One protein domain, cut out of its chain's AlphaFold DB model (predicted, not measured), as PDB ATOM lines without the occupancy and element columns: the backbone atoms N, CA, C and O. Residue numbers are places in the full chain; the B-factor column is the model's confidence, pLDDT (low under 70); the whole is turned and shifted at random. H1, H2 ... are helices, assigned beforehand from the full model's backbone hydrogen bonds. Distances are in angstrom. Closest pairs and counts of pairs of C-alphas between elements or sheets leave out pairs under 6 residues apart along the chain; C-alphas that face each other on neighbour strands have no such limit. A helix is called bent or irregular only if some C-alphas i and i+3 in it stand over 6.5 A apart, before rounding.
ATOM      1  N   GLN A   5      28.718  83.184  47.725       76.94
ATOM      2  CA  GLN A   5      28.888  83.483  46.306       76.94
ATOM      3  C   GLN A   5      27.721  82.985  45.439       76.94
ATOM      4  O   GLN A   5      27.363  83.665  44.468       76.94
ATOM      5  N   ASP A   6      27.087  81.874  45.833       83.00
ATOM      6  CA  ASP A   6      25.989  81.231  45.101       83.00
ATOM      7  C   ASP A   6      24.648  81.948  45.303       83.00
ATOM      8  O   ASP A   6      23.723  81.779  44.509       83.00
ATOM      9  N   LEU A   7      24.540  82.768  46.350       85.06
ATOM     10  CA  LEU A   7      23.331  83.517  46.668       85.06
ATOM     11  C   LEU A   7      23.193  84.756  45.780       85.06
ATOM     12  O   LEU A   7      24.161  85.444  45.445       85.06
ATOM     13  N   THR A   8      21.966  85.091  45.410       88.75
ATOM     14  CA  THR A   8      21.625  86.379  44.800       88.75
ATOM     15  C   THR A   8      21.772  87.520  45.813       88.75
ATOM     16  O   THR A   8      21.782  87.303  47.024       88.75
ATOM     17  N   GLU A   9      21.877  88.768  45.343       86.62
ATOM     18  CA  GLU A   9      21.918  89.929  46.251       86.62
ATOM     19  C   GLU A   9      20.681  89.988  47.161       86.62
ATOM     20  O   GLU A   9      20.802  90.271  48.349       86.62
ATOM     21  N   ASP A  10      19.499  89.699  46.617       89.94
ATOM     22  CA  ASP A  10      18.248  89.733  47.370       89.94
ATOM     23  C   ASP A  10      18.212  88.644  48.460       89.94
ATOM     24  O   ASP A  10      17.771  88.914  49.576       89.94
ATOM     25  N   GLU A  11      18.748  87.449  48.193       88.75
ATOM     26  CA  GLU A  11      18.902  86.396  49.210       88.75
ATOM     27  C   GLU A  11      19.901  86.794  50.303       88.75
ATOM     28  O   GLU A  11      19.646  86.558  51.485       88.75
ATOM     29  N   LEU A  12      21.005  87.452  49.938       88.88
ATOM     30  CA  LEU A  12      21.969  87.980  50.907       88.88
ATOM     31  C   LEU A  12      21.351  89.086  51.777       88.88
ATOM     32  O   LEU A  12      21.558  89.109  52.987       88.88
ATOM     33  N   LEU A  13      20.562  89.989  51.185       88.94
ATOM     34  CA  LEU A  13      19.862  91.059  51.907       88.94
ATOM     35  C   LEU A  13      18.769  90.519  52.835       88.94
ATOM     36  O   LEU A  13      18.563  91.072  53.916       88.94
ATOM     37  N   ALA A  14      18.089  89.445  52.438       89.50
ATOM     38  CA  ALA A  14      17.125  88.761  53.289       89.50
ATOM     39  C   ALA A  14      17.809  88.101  54.496       89.50
ATOM     40  O   ALA A  14      17.362  88.290  55.624       89.50
ATOM     41  N   GLN A  15      18.933  87.404  54.291       87.50
ATOM     42  CA  GLN A  15      19.718  86.837  55.396       87.50
ATOM     43  C   GLN A  15      20.287  87.917  56.320       87.50
ATOM     44  O   GLN A  15      20.306  87.750  57.538       87.50
ATOM     45  N   LEU A  16      20.697  89.056  55.759       87.31
ATOM     46  CA  LEU A  16      21.132  90.203  56.546       87.31
ATOM     47  C   LEU A  16      19.996  90.756  57.427       87.31
ATOM     48  O   LEU A  16      20.251  91.150  58.560       87.31
ATOM     49  N   ASP A  17      18.744  90.738  56.950       89.81
ATOM     50  CA  ASP A  17      17.583  91.191  57.735       89.81
ATOM     51  C   ASP A  17      17.325  90.267  58.937       89.81
ATOM     52  O   ASP A  17      17.075  90.748  60.043       89.81
ATOM     53  N   VAL A  18      17.452  88.947  58.742       87.19
ATOM     54  CA  VAL A  18      17.350  87.941  59.815       87.19
ATOM     55  C   VAL A  18      18.396  88.204  60.902       87.19
ATOM     56  O   VAL A  18      18.049  88.261  62.080       87.19
ATOM     57  N   LEU A  19      19.659  88.433  60.527       85.19
ATOM     58  CA  LEU A  19      20.728  88.675  61.502       85.19
ATOM     59  C   LEU A  19      20.602  90.020  62.225       85.19
ATOM     60  O   LEU A  19      20.832  90.089  63.431       85.19
ATOM     61  N   LEU A  20      20.253  91.092  61.510       84.06
ATOM     62  CA  LEU A  20      20.203  92.440  62.085       84.06
ATOM     63  C   LEU A  20      18.929  92.706  62.889       84.06
ATOM     64  O   LEU A  20      18.963  93.470  63.854       84.06
ATOM     65  N   PHE A  21      17.802  92.120  62.481       85.81
ATOM     66  CA  PHE A  21      16.482  92.468  63.015       85.81
ATOM     67  C   PHE A  21      15.719  91.278  63.603       85.81
ATOM     68  O   PHE A  21      14.613  91.475  64.108       85.81
ATOM     69  N   GLY A  22      16.286  90.068  63.571       82.56
ATOM     70  CA  GLY A  22      15.649  88.865  64.111       82.56
ATOM     71  C   GLY A  22      14.391  88.453  63.348       82.56
ATOM     72  O   GLY A  22      13.479  87.884  63.946       82.56
ATOM     73  N   SER A  23      14.305  88.795  62.059       78.69
ATOM     74  CA  SER A  23      13.198  88.374  61.201       78.69
ATOM     75  C   SER A  23      13.169  86.850  61.065       78.69
ATOM     76  O   SER A  23      14.208  86.198  61.089       78.69
ATOM     77  N   ASP A  24      11.969  86.286  60.937       74.62
ATOM     78  CA  ASP A  24      11.776  84.840  60.803       74.62
ATOM     79  C   ASP A  24      12.436  84.321  59.511       74.62
ATOM     80  O   ASP A  24      12.405  85.009  58.496       74.62
ATOM     81  N   GLU A  25      13.015  83.117  59.501       61.94
ATOM     82  CA  GLU A  25      13.664  82.573  58.287       61.94
ATOM     83  C   GLU A  25      12.640  82.240  57.183       61.94
ATOM     84  O   GLU A  25      12.963  82.215  55.993       61.94
ATOM     85  N   TYR A  26      11.378  82.024  57.565       65.25
ATOM     86  CA  TYR A  26      10.271  81.704  56.664       65.25
ATOM     87  C   TYR A  26       9.459  82.948  56.313       65.25
ATOM     88  O   TYR A  26       8.326  83.136  56.753       65.25
ATOM     89  N   ILE A  27      10.048  83.803  55.484       65.69
ATOM     90  CA  ILE A  27       9.441  85.072  55.089       65.69
ATOM     91  C   ILE A  27       8.522  84.873  53.872       65.69
ATOM     92  O   ILE A  27       8.945  84.349  52.838       65.69
ATOM     93  N   SER A  28       7.257  85.315  53.941       69.00
ATOM     94  CA  SER A  28       6.375  85.316  52.762       69.00
ATOM     95  C   SER A  28       6.846  86.335  51.713       69.00
ATOM     96  O   SER A  28       7.512  87.314  52.034       69.00
ATOM     97  N   GLY A  29       6.464  86.180  50.439       71.06
ATOM     98  CA  GLY A  29       6.996  87.027  49.354       71.06
ATOM     99  C   GLY A  29       6.825  88.549  49.541       71.06
ATOM    100  O   GLY A  29       7.654  89.320  49.058       71.06
ATOM    101  N   ARG A  30       5.787  89.010  50.260       73.75
ATOM    102  CA  ARG A  30       5.619  90.440  50.596       73.75
ATOM    103  C   ARG A  30       6.564  90.868  51.716       73.75
ATOM    104  O   ARG A  30       7.167  91.932  51.625       73.75
ATOM    105  N   GLU A  31       6.672  90.057  52.757       78.69
ATOM    106  CA  GLU A  31       7.555  90.317  53.893       78.69
ATOM    107  C   GLU A  31       9.029  90.249  53.458       78.69
ATOM    108  O   GLU A  31       9.842  91.031  53.939       78.69
ATOM    109  N   LEU A  32       9.351  89.415  52.462       84.19
ATOM    110  CA  LEU A  32      10.692  89.270  51.902       84.19
ATOM    111  C   LEU A  32      11.131  90.560  51.214       84.19
ATOM    112  O   LEU A  32      12.245  91.030  51.419       84.19
ATOM    113  N   ARG A  33      10.232  91.191  50.449       87.50
ATOM    114  CA  ARG A  33      10.515  92.494  49.838       87.50
ATOM    115  C   ARG A  33      10.781  93.565  50.899       87.50
ATOM    116  O   ARG A  33      11.720  94.336  50.746       87.50
ATOM    117  N   VAL A  34       9.995  93.586  51.976       88.44
ATOM    118  CA  VAL A  34      10.184  94.538  53.085       88.44
ATOM    119  C   VAL A  34      11.512  94.291  53.811       88.44
ATOM    120  O   VAL A  34      12.204  95.250  54.145       88.44
ATOM    121  N   ALA A  35      11.890  93.032  54.034       88.38
ATOM    122  CA  ALA A  35      13.183  92.648  54.603       88.38
ATOM    123  C   ALA A  35      14.352  93.128  53.724       88.38
ATOM    124  O   ALA A  35      15.245  93.833  54.188       88.38
ATOM    125  N   ILE A  36      14.289  92.850  52.420       90.38
ATOM    126  CA  ILE A  36      15.303  93.286  51.450       90.38
ATOM    127  C   ILE A  36      15.432  94.814  51.431       90.38
ATOM    128  O   ILE A  36      16.544  95.341  51.480       90.38
ATOM    129  N   GLU A  37      14.313  95.542  51.365       91.00
ATOM    130  CA  GLU A  37      14.307  97.010  51.348       91.00
ATOM    131  C   GLU A  37      14.899  97.597  52.633       91.00
ATOM    132  O   GLU A  37      15.692  98.539  52.571       91.00
ATOM    133  N   ARG A  38      14.576  97.011  53.788       91.88
ATOM    134  CA  ARG A  38      15.102  97.430  55.089       91.88
ATOM    135  C   ARG A  38      16.606  97.213  55.190       91.88
ATOM    136  O   ARG A  38      17.319  98.165  55.501       91.88
ATOM    137  N   SER A  39      17.090  96.019  54.855       90.31
ATOM    138  CA  SER A  39      18.523  95.703  54.804       90.31
ATOM    139  C   SER A  39      19.270  96.589  53.815       90.31
ATOM    140  O   SER A  39      20.351  97.091  54.117       90.31
ATOM    141  N   ARG A  40      18.684  96.849  52.639       88.81
ATOM    142  CA  ARG A  40      19.269  97.736  51.626       88.81
ATOM    143  C   ARG A  40      19.369  99.171  52.139       88.81
ATOM    144  O   ARG A  40      20.402  99.807  51.928       88.81
ATOM    145  N   ASN A  41      18.330  99.668  52.809       90.75
ATOM    146  CA  ASN A  41      18.326 100.999  53.406       90.75
ATOM    147  C   ASN A  41      19.349 101.108  54.542       90.75
ATOM    148  O   ASN A  41      20.153 102.037  54.553       90.75
ATOM    149  N   TRP A  42      19.364 100.135  55.454       90.19
ATOM    150  CA  TRP A  42      20.345 100.069  56.532       90.19
ATOM    151  C   TRP A  42      21.776 100.069  55.981       90.19
ATOM    152  O   TRP A  42      22.582 100.896  56.399       90.19
ATOM    153  N   LEU A  43      22.067  99.235  54.975       85.19
ATOM    154  CA  LEU A  43      23.388  99.165  54.351       85.19
ATOM    155  C   LEU A  43      23.776 100.501  53.709       85.19
ATOM    156  O   LEU A  43      24.918 100.931  53.829       85.19
ATOM    157  N   SER A  44      22.833 101.180  53.053       83.00
ATOM    158  CA  SER A  44      23.080 102.494  52.455       83.00
ATOM    159  C   SER A  44      23.422 103.557  53.502       83.00
ATOM    160  O   SER A  44      24.333 104.352  53.277       83.00
ATOM    161  N   VAL A  45      22.700 103.589  54.625       85.75
ATOM    162  CA  VAL A  45      22.956 104.537  55.723       85.75
ATOM    163  C   VAL A  45      24.294 104.223  56.383       85.75
ATOM    164  O   VAL A  45      25.137 105.108  56.506       85.75
ATOM    165  N   TRP A  46      24.527 102.953  56.712       83.62
ATOM    166  CA  TRP A  46      25.771 102.502  57.322       83.62
ATOM    167  C   TRP A  46      26.983 102.834  56.444       83.62
ATOM    168  O   TRP A  46      27.979 103.358  56.942       83.62
ATOM    169  N   LEU A  47      26.893 102.602  55.128       78.06
ATOM    170  CA  LEU A  47      27.953 102.966  54.187       78.06
ATOM    171  C   LEU A  47      28.205 104.470  54.164       78.06
ATOM    172  O   LEU A  47      29.363 104.869  54.148       78.06
ATOM    173  N   ALA A  48      27.161 105.302  54.175       79.38
ATOM    174  CA  ALA A  48      27.315 106.754  54.182       79.38
ATOM    175  C   ALA A  48      28.018 107.253  55.457       79.38
ATOM    176  O   ALA A  48      28.909 108.095  55.372       79.38
ATOM    177  N   GLU A  49      27.669 106.698  56.619       81.31
ATOM    178  CA  GLU A  49      28.272 107.050  57.912       81.31
ATOM    179  C   GLU A  49      29.724 106.576  58.039       81.31
ATOM    180  O   GLU A  49      30.555 107.240  58.663       81.31
ATOM    181  N   ASN A  50      30.047 105.428  57.441       76.50
ATOM    182  CA  ASN A  50      31.364 104.808  57.562       76.50
ATOM    183  C   ASN A  50      32.285 105.106  56.373       76.50
ATOM    184  O   ASN A  50      33.469 104.779  56.445       76.50
ATOM    185  N   ARG A  51      31.792 105.765  55.315       74.56
ATOM    186  CA  ARG A  51      32.512 106.044  54.061       74.56
ATOM    187  C   ARG A  51      33.904 106.624  54.288       74.56
ATOM    188  O   ARG A  51      34.888 106.056  53.827       74.56
ATOM    189  N   ASP A  52      34.007 107.711  55.046       74.88
ATOM    190  CA  ASP A  52      35.281 108.408  55.268       74.88
ATOM    191  C   ASP A  52      36.265 107.578  56.097       74.88
ATOM    192  O   ASP A  52      37.484 107.673  55.938       74.88
ATOM    193  N   LYS A  53      35.754 106.757  57.021       73.75
ATOM    194  CA  LYS A  53      36.574 105.795  57.763       73.75
ATOM    195  C   LYS A  53      37.081 104.709  56.813       73.75
ATOM    196  O   LYS A  53      38.279 104.453  56.803       73.75
ATOM    197  N   ILE A  54      36.202 104.165  55.969       72.25
ATOM    198  CA  ILE A  54      36.543 103.162  54.957       72.25
ATOM    199  C   ILE A  54      37.618 103.672  54.005       72.25
ATOM    200  O   ILE A  54      38.661 103.042  53.862       72.25
ATOM    201  N   CYS A  55      37.424 104.852  53.428       71.38
ATOM    202  CA  CYS A  55      38.370 105.426  52.482       71.38
ATOM    203  C   CYS A  55      39.737 105.737  53.102       71.38
ATOM    204  O   CYS A  55      40.758 105.564  52.439       71.38
ATOM    205  N   ARG A  56      39.783 106.154  54.375       71.12
ATOM    206  CA  ARG A  56      41.053 106.365  55.086       71.12
ATOM    207  C   ARG A  56      41.802 105.061  55.327       71.12
ATOM    208  O   ARG A  56      42.998 105.015  55.071       71.12
ATOM    209  N   GLU A  57      41.117 104.017  55.785       67.88
ATOM    210  CA  GLU A  57      41.745 102.711  56.019       67.88
ATOM    211  C   GLU A  57      42.252 102.087  54.711       67.88
ATOM    212  O   GLU A  57      43.398 101.649  54.657       67.88
ATOM    213  N   ILE A  58      41.466 102.152  53.626       64.38
ATOM    214  CA  ILE A  58      41.909 101.735  52.282       64.38
ATOM    215  C   ILE A  58      43.168 102.502  51.860       64.38
ATOM    216  O   ILE A  58      44.160 101.903  51.447       64.38
ATOM    217  N   GLY A  59      43.140 103.835  51.971       57.28
ATOM    218  CA  GLY A  59      44.264 104.689  51.585       57.28
ATOM    219  C   GLY A  59      45.529 104.431  52.407       57.28
ATOM    220  O   GLY A  59      46.631 104.497  51.869       57.28
ATOM    221  N   ASN A  60      45.375 104.086  53.687       56.00
ATOM    222  CA  ASN A  60      46.484 103.759  54.583       56.00
ATOM    223  C   ASN A  60      47.097 102.381  54.305       56.00
ATOM    224  O   ASN A  60      48.285 102.193  54.564       56.00
ATOM    225  N   GLN A  61      46.315 101.424  53.798       58.44
ATOM    226  CA  GLN A  61      46.803 100.066  53.540       58.44
ATOM    227  C   GLN A  61      47.511  99.900  52.192       58.44
ATOM    228  O   GLN A  61      48.196  98.901  52.012       58.44
ATOM    229  N   GLY A  62      47.436 100.889  51.293       51.00
ATOM    230  CA  GLY A  62      48.258 100.939  50.082       51.00
ATOM    231  C   GLY A  62      48.131  99.687  49.210       51.00
ATOM    232  O   GLY A  62      49.034  98.851  49.210       51.00
ATOM    233  N   LEU A  63      47.037  99.598  48.445       54.62
ATOM    234  CA  LEU A  63      46.724  98.544  47.463       54.62
ATOM    235  C   LEU A  63      47.745  98.517  46.301       54.62
ATOM    236  O   LEU A  63      47.457  98.923  45.178       54.62
ATOM    237  N   ASN A  64      48.985  98.123  46.582       51.25
ATOM    238  CA  ASN A  64      50.105  98.168  45.639       51.25
ATOM    239  C   ASN A  64      50.313  96.847  44.875       51.25
ATOM    240  O   ASN A  64      51.420  96.617  44.385       51.25
ATOM    241  N   ASP A  65      49.296  95.986  44.751       49.81
ATOM    242  CA  ASP A  65      49.410  94.739  43.986       49.81
ATOM    243  C   ASP A  65      48.741  94.848  42.593       49.81
ATOM    244  O   ASP A  65      47.521  95.006  42.487       49.81
ATOM    245  N   PRO A  66      49.510  94.762  41.489       44.44
ATOM    246  CA  PRO A  66      48.988  94.780  40.121       44.44
ATOM    247  C   PRO A  66      48.103  93.574  39.741       44.44
ATOM    248  O   PRO A  66      47.558  93.567  38.637       44.44
ATOM    249  N   GLY A  67      47.948  92.565  40.610       49.91
ATOM    250  CA  GLY A  67      47.030  91.426  40.434       49.91
ATOM    251  C   GLY A  67      45.531  91.762  40.539       49.91
ATOM    252  O   GLY A  67      44.686  90.888  40.342       49.91
ATOM    253  N   ALA A  68      45.184  93.026  40.793       47.69
ATOM    254  CA  ALA A  68      43.854  93.550  41.121       47.69
ATOM    255  C   ALA A  68      42.764  93.487  40.010       47.69
ATOM    256  O   ALA A  68      41.880  94.339  39.937       47.69
ATOM    257  N   GLN A  69      42.730  92.423  39.201       44.88
ATOM    258  CA  GLN A  69      41.441  91.793  38.861       44.88
ATOM    259  C   GLN A  69      40.782  91.170  40.115       44.88
ATOM    260  O   GLN A  69      39.570  90.967  40.138       44.88
ATOM    261  N   GLU A  70      41.553  90.990  41.194       50.75
ATOM    262  CA  GLU A  70      41.112  90.694  42.565       50.75
ATOM    263  C   GLU A  70      40.549  91.905  43.341       50.75
ATOM    264  O   GLU A  70      40.248  91.778  44.524       50.75
ATOM    265  N   GLY A  71      40.315  93.066  42.707       48.59
ATOM    266  CA  GLY A  71      39.733  94.250  43.371       48.59
ATOM    267  C   GLY A  71      38.357  94.003  44.021       48.59
ATOM    268  O   GLY A  71      37.924  94.740  44.903       48.59
ATOM    269  N   PHE A  72      37.686  92.916  43.636       52.97
ATOM    270  CA  PHE A  72      36.532  92.356  44.333       52.97
ATOM    271  C   PHE A  72      36.893  91.882  45.758       52.97
ATOM    272  O   PHE A  72      36.253  92.282  46.732       52.97
ATOM    273  N   ILE A  73      37.950  91.080  45.892       54.69
ATOM    274  CA  ILE A  73      38.424  90.527  47.167       54.69
ATOM    275  C   ILE A  73      38.930  91.645  48.073       54.69
ATOM    276  O   ILE A  73      38.625  91.630  49.261       54.69
ATOM    277  N   GLU A  74      39.625  92.650  47.538       56.50
ATOM    278  CA  GLU A  74      40.090  93.792  48.337       56.50
ATOM    279  C   GLU A  74      38.922  94.558  48.964       56.50
ATOM    280  O   GLU A  74      38.935  94.834  50.159       56.50
ATOM    281  N   VAL A  75      37.861  94.835  48.202       56.81
ATOM    282  CA  VAL A  75      36.674  95.540  48.706       56.81
ATOM    283  C   VAL A  75      35.905  94.702  49.736       56.81
ATOM    284  O   VAL A  75      35.441  95.247  50.737       56.81
ATOM    285  N   ALA A  76      35.807  93.386  49.530       60.03
ATOM    286  CA  ALA A  76      35.219  92.457  50.495       60.03
ATOM    287  C   ALA A  76      36.025  92.389  51.798       60.03
ATOM    288  O   ALA A  76      35.463  92.515  52.880       60.03
ATOM    289  N   THR A  77      37.345  92.269  51.680       59.12
ATOM    290  CA  THR A  77      38.289  92.164  52.800       59.12
ATOM    291  C   THR A  77      38.320  93.460  53.604       59.12
ATOM    292  O   THR A  77      38.293  93.451  54.830       59.12
ATOM    293  N   VAL A  78      38.303  94.603  52.922       58.50
ATOM    294  CA  VAL A  78      38.209  95.923  53.548       58.50
ATOM    295  C   VAL A  78      36.869  96.095  54.259       58.50
ATOM    296  O   VAL A  78      36.838  96.580  55.391       58.50
ATOM    297  N   ALA A  79      35.763  95.687  53.631       61.47
ATOM    298  CA  ALA A  79      34.461  95.704  54.277       61.47
ATOM    299  C   ALA A  79      34.484  94.823  55.539       61.47
ATOM    300  O   ALA A  79      34.065  95.288  56.598       61.47
ATOM    301  N   GLU A  80      35.051  93.615  55.470       61.72
ATOM    302  CA  GLU A  80      35.175  92.710  56.616       61.72
ATOM    303  C   GLU A  80      36.006  93.298  57.765       61.72
ATOM    304  O   GLU A  80      35.575  93.282  58.921       61.72
ATOM    305  N   ILE A  81      37.170  93.876  57.451       60.38
ATOM    306  CA  ILE A  81      38.073  94.509  58.422       60.38
ATOM    307  C   ILE A  81      37.385  95.682  59.125       60.38
ATOM    308  O   ILE A  81      37.504  95.854  60.340       60.38
ATOM    309  N   ILE A  82      36.640  96.497  58.380       56.97
ATOM    310  CA  ILE A  82      36.003  97.696  58.927       56.97
ATOM    311  C   ILE A  82      34.758  97.330  59.727       56.97
ATOM    312  O   ILE A  82      34.525  97.901  60.797       56.97
ATOM    313  N   MET A  83      33.985  96.352  59.262       62.78
ATOM    314  CA  MET A  83      32.785  95.886  59.948       62.78
ATOM    315  C   MET A  83      33.094  95.132  61.235       62.78
ATOM    316  O   MET A  83      32.355  95.302  62.199       62.78
ATOM    317  N   HIS A  84      34.229  94.434  61.340       59.47
ATOM    318  CA  HIS A  84      34.681  93.858  62.613       59.47
ATOM    319  C   HIS A  84      34.917  94.889  63.732       59.47
ATOM    320  O   HIS A  84      35.035  94.509  64.894       59.47
ATOM    321  N   THR A  85      34.937  96.192  63.422       56.03
ATOM    322  CA  THR A  85      35.062  97.261  64.428       56.03
ATOM    323  C   THR A  85      33.731  97.881  64.875       56.03
ATOM    324  O   THR A  85      33.750  98.764  65.731       56.03
ATOM    325  N   GLY A  86      32.583  97.453  64.332       60.47
ATOM    326  CA  GLY A  86      31.282  98.056  64.673       60.47
ATOM    327  C   GLY A  86      30.032  97.205  64.430       60.47
ATOM    328  O   GLY A  86      28.953  97.605  64.856       60.47
ATOM    329  N   LEU A  87      30.158  96.049  63.782       63.66
ATOM    330  CA  LEU A  87      29.082  95.096  63.526       63.66
ATOM    331  C   LEU A  87      29.438  93.714  64.057       63.66
ATOM    332  O   LEU A  87      30.606  93.391  64.279       63.66
ATOM    333  N   ASP A  88      28.403  92.903  64.245       68.69
ATOM    334  CA  ASP A  88      28.560  91.507  64.616       68.69
ATOM    335  C   ASP A  88      29.427  90.771  63.560       68.69
ATOM    336  O   ASP A  88      29.164  90.906  62.355       68.69
ATOM    337  N   PRO A  89      30.449  89.992  63.974       69.88
ATOM    338  CA  PRO A  89      31.286  89.182  63.088       69.88
ATOM    339  C   PRO A  89      30.516  88.325  62.077       69.88
ATOM    340  O   PRO A  89      31.024  88.086  60.984       69.88
ATOM    341  N   TYR A  90      29.300  87.888  62.409       74.44
ATOM    342  CA  TYR A  90      28.452  87.073  61.541       74.44
ATOM    343  C   TYR A  90      27.817  87.867  60.387       74.44
ATOM    344  O   TYR A  90      27.510  87.289  59.348       74.44
ATOM    345  N   CYS A  91      27.653  89.188  60.525       77.75
ATOM    346  CA  CYS A  91      27.094  90.046  59.469       77.75
ATOM    347  C   CYS A  91      28.137  90.446  58.415       77.75
ATOM    348  O   CYS A  91      27.785  90.751  57.273       77.75
ATOM    349  N   SER A  92      29.416  90.436  58.803       77.12
ATOM    350  CA  SER A  92      30.550  90.888  57.990       77.12
ATOM    351  C   SER A  92      30.603  90.227  56.600       77.12
ATOM    352  O   SER A  92      30.610  90.950  55.599       77.12
ATOM    353  N   PRO A  93      30.528  88.884  56.491       78.19
ATOM    354  CA  PRO A  93      30.655  88.200  55.202       78.19
ATOM    355  C   PRO A  93      29.467  88.455  54.262       78.19
ATOM    356  O   PRO A  93      29.639  88.555  53.047       78.19
ATOM    357  N   LEU A  94      28.252  88.612  54.806       83.88
ATOM    358  CA  LEU A  94      27.054  88.924  54.014       83.88
ATOM    359  C   LEU A  94      27.150  90.311  53.392       83.88
ATOM    360  O   LEU A  94      26.897  90.483  52.199       83.88
ATOM    361  N   VAL A  95      27.533  91.306  54.191       82.31
ATOM    362  CA  VAL A  95      27.688  92.671  53.694       82.31
ATOM    363  C   VAL A  95      28.826  92.737  52.678       82.31
ATOM    364  O   VAL A  95      28.637  93.335  51.620       82.31
ATOM    365  N   ALA A  96      29.954  92.068  52.928       78.62
ATOM    366  CA  ALA A  96      31.049  91.964  51.969       78.62
ATOM    367  C   ALA A  96      30.586  91.357  50.629       78.62
ATOM    368  O   ALA A  96      30.865  91.923  49.571       78.62
ATOM    369  N   ALA A  97      29.797  90.278  50.660       80.94
ATOM    370  CA  ALA A  97      29.229  89.645  49.467       80.94
ATOM    371  C   ALA A  97      28.229  90.544  48.708       80.94
ATOM    372  O   ALA A  97      28.238  90.581  47.474       80.94
ATOM    373  N   ILE A  98      27.384  91.306  49.412       83.12
ATOM    374  CA  ILE A  98      26.467  92.280  48.786       83.12
ATOM    375  C   ILE A  98      27.264  93.386  48.094       83.12
ATOM    376  O   ILE A  98      26.994  93.753  46.949       83.12
ATOM    377  N   LEU A  99      28.260  93.914  48.795       77.44
ATOM    378  CA  LEU A  99      29.122  94.985  48.325       77.44
ATOM    379  C   LEU A  99      29.919  94.569  47.080       77.44
ATOM    380  O   LEU A  99      29.923  95.284  46.080       77.44
ATOM    381  N   LEU A 100      30.478  93.363  47.095       75.44
ATOM    382  CA  LEU A 100      31.063  92.695  45.935       75.44
ATOM    383  C   LEU A 100      30.133  92.697  44.714       75.44
ATOM    384  O   LEU A 100      30.514  93.178  43.646       75.44
ATOM    385  N   LYS A 101      28.903  92.189  44.875       78.44
ATOM    386  CA  LYS A 101      27.933  92.050  43.774       78.44
ATOM    387  C   LYS A 101      27.487  93.392  43.208       78.44
ATOM    388  O   LYS A 101      27.248  93.494  42.007       78.44
ATOM    389  N   ARG A 102      27.416  94.430  44.043       74.50
ATOM    390  CA  ARG A 102      27.070  95.785  43.593       74.50
ATOM    391  C   ARG A 102      28.168  96.469  42.794       74.50
ATOM    392  O   ARG A 102      27.863  97.452  42.131       74.50
ATOM    393  N   GLY A 103      29.405  95.972  42.847       60.78
ATOM    394  CA  GLY A 103      30.539  96.576  42.158       60.78
ATOM    395  C   GLY A 103      30.758  98.005  42.644       60.78
ATOM    396  O   GLY A 103      30.346  98.961  41.993       60.78
TER     397      GLY A 103
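What this domain is: This is residues 5 to 103 of the 109 residues of an uncharacterized protein of Streptomyces sp. OK228 (UniProt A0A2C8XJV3). One long bent helix, H2, arches over a row of three helices, H1, H4 and H3, with H4 in the middle. Arm H2a crosses H1, arm H2b meets one part of H3, and residues 64 to 70 stick out. The printed part has 99 residues with four named helices in the order H1, H2, H3, H4 and no named strand; the class is all helix. It is compact, with a radius of gyration of the C-alphas of 14.4 A, but elongated, spanning 46 by 26 by 19 A.

Where its parts are: Find C-alpha 29 at (6.996, 87.027, 49.354), where H2, residues 29 to 61, begins. By its hydrogen bonds it was assigned as one helix, but it is bent: C-alphas 49 and 52 are 7.6 A apart. Arm H2a, residues 29 to 49, is 30.4 A long; arm H2b, residues 52 to 61, is 14.3 A. H1, residues 9 to 21, is 17.8 A long. H3, residues 68 to 83, is 22.0 A long and irregular, with C-alphas 69 and 72 7.4 A apart. H4, residues 92 to 102, is 15.6 A long and ends at C-alpha 102, (27.070, 95.785, 43.593).

How they stand to each other: The arms stand at a steep tilt of 66 degrees. Look at Leu 13 and Ile 36, the closest C-alphas of H1 and H2a, 5.1 A apart: the two touch, about perpendicular at 80 degrees, H2a with residues 32 to 40 alone. H2b and H3 touch, H3 with residues 78 to 82 alone; the closest C-alphas, of Ile 54 and Ile 82, are 6.8 A apart. H3 and H4 form a helical hairpin, and their closest C-alphas, of Ala 76 and Ala 96, are 4.5 A apart. H4 touches H1 at a shallow tilt of 31 degrees, opposite ways, closest at the C-alphas of Glu 9 and Ile 98, 5.7 A. H2b and H4 are apart. Every O i to N i+4 pair is within hydrogen-bond range in H1, H2a, H2b and H4; in H3, 10 of 12 are.

The domain as a whole: The C-alphas farthest apart, of Ser 28 and Asn 64, are 46.1 A apart. The printed part has no cut, and its three links are short. The pLDDT is under 70 at residues 25 to 28, 57 to 89 and 103.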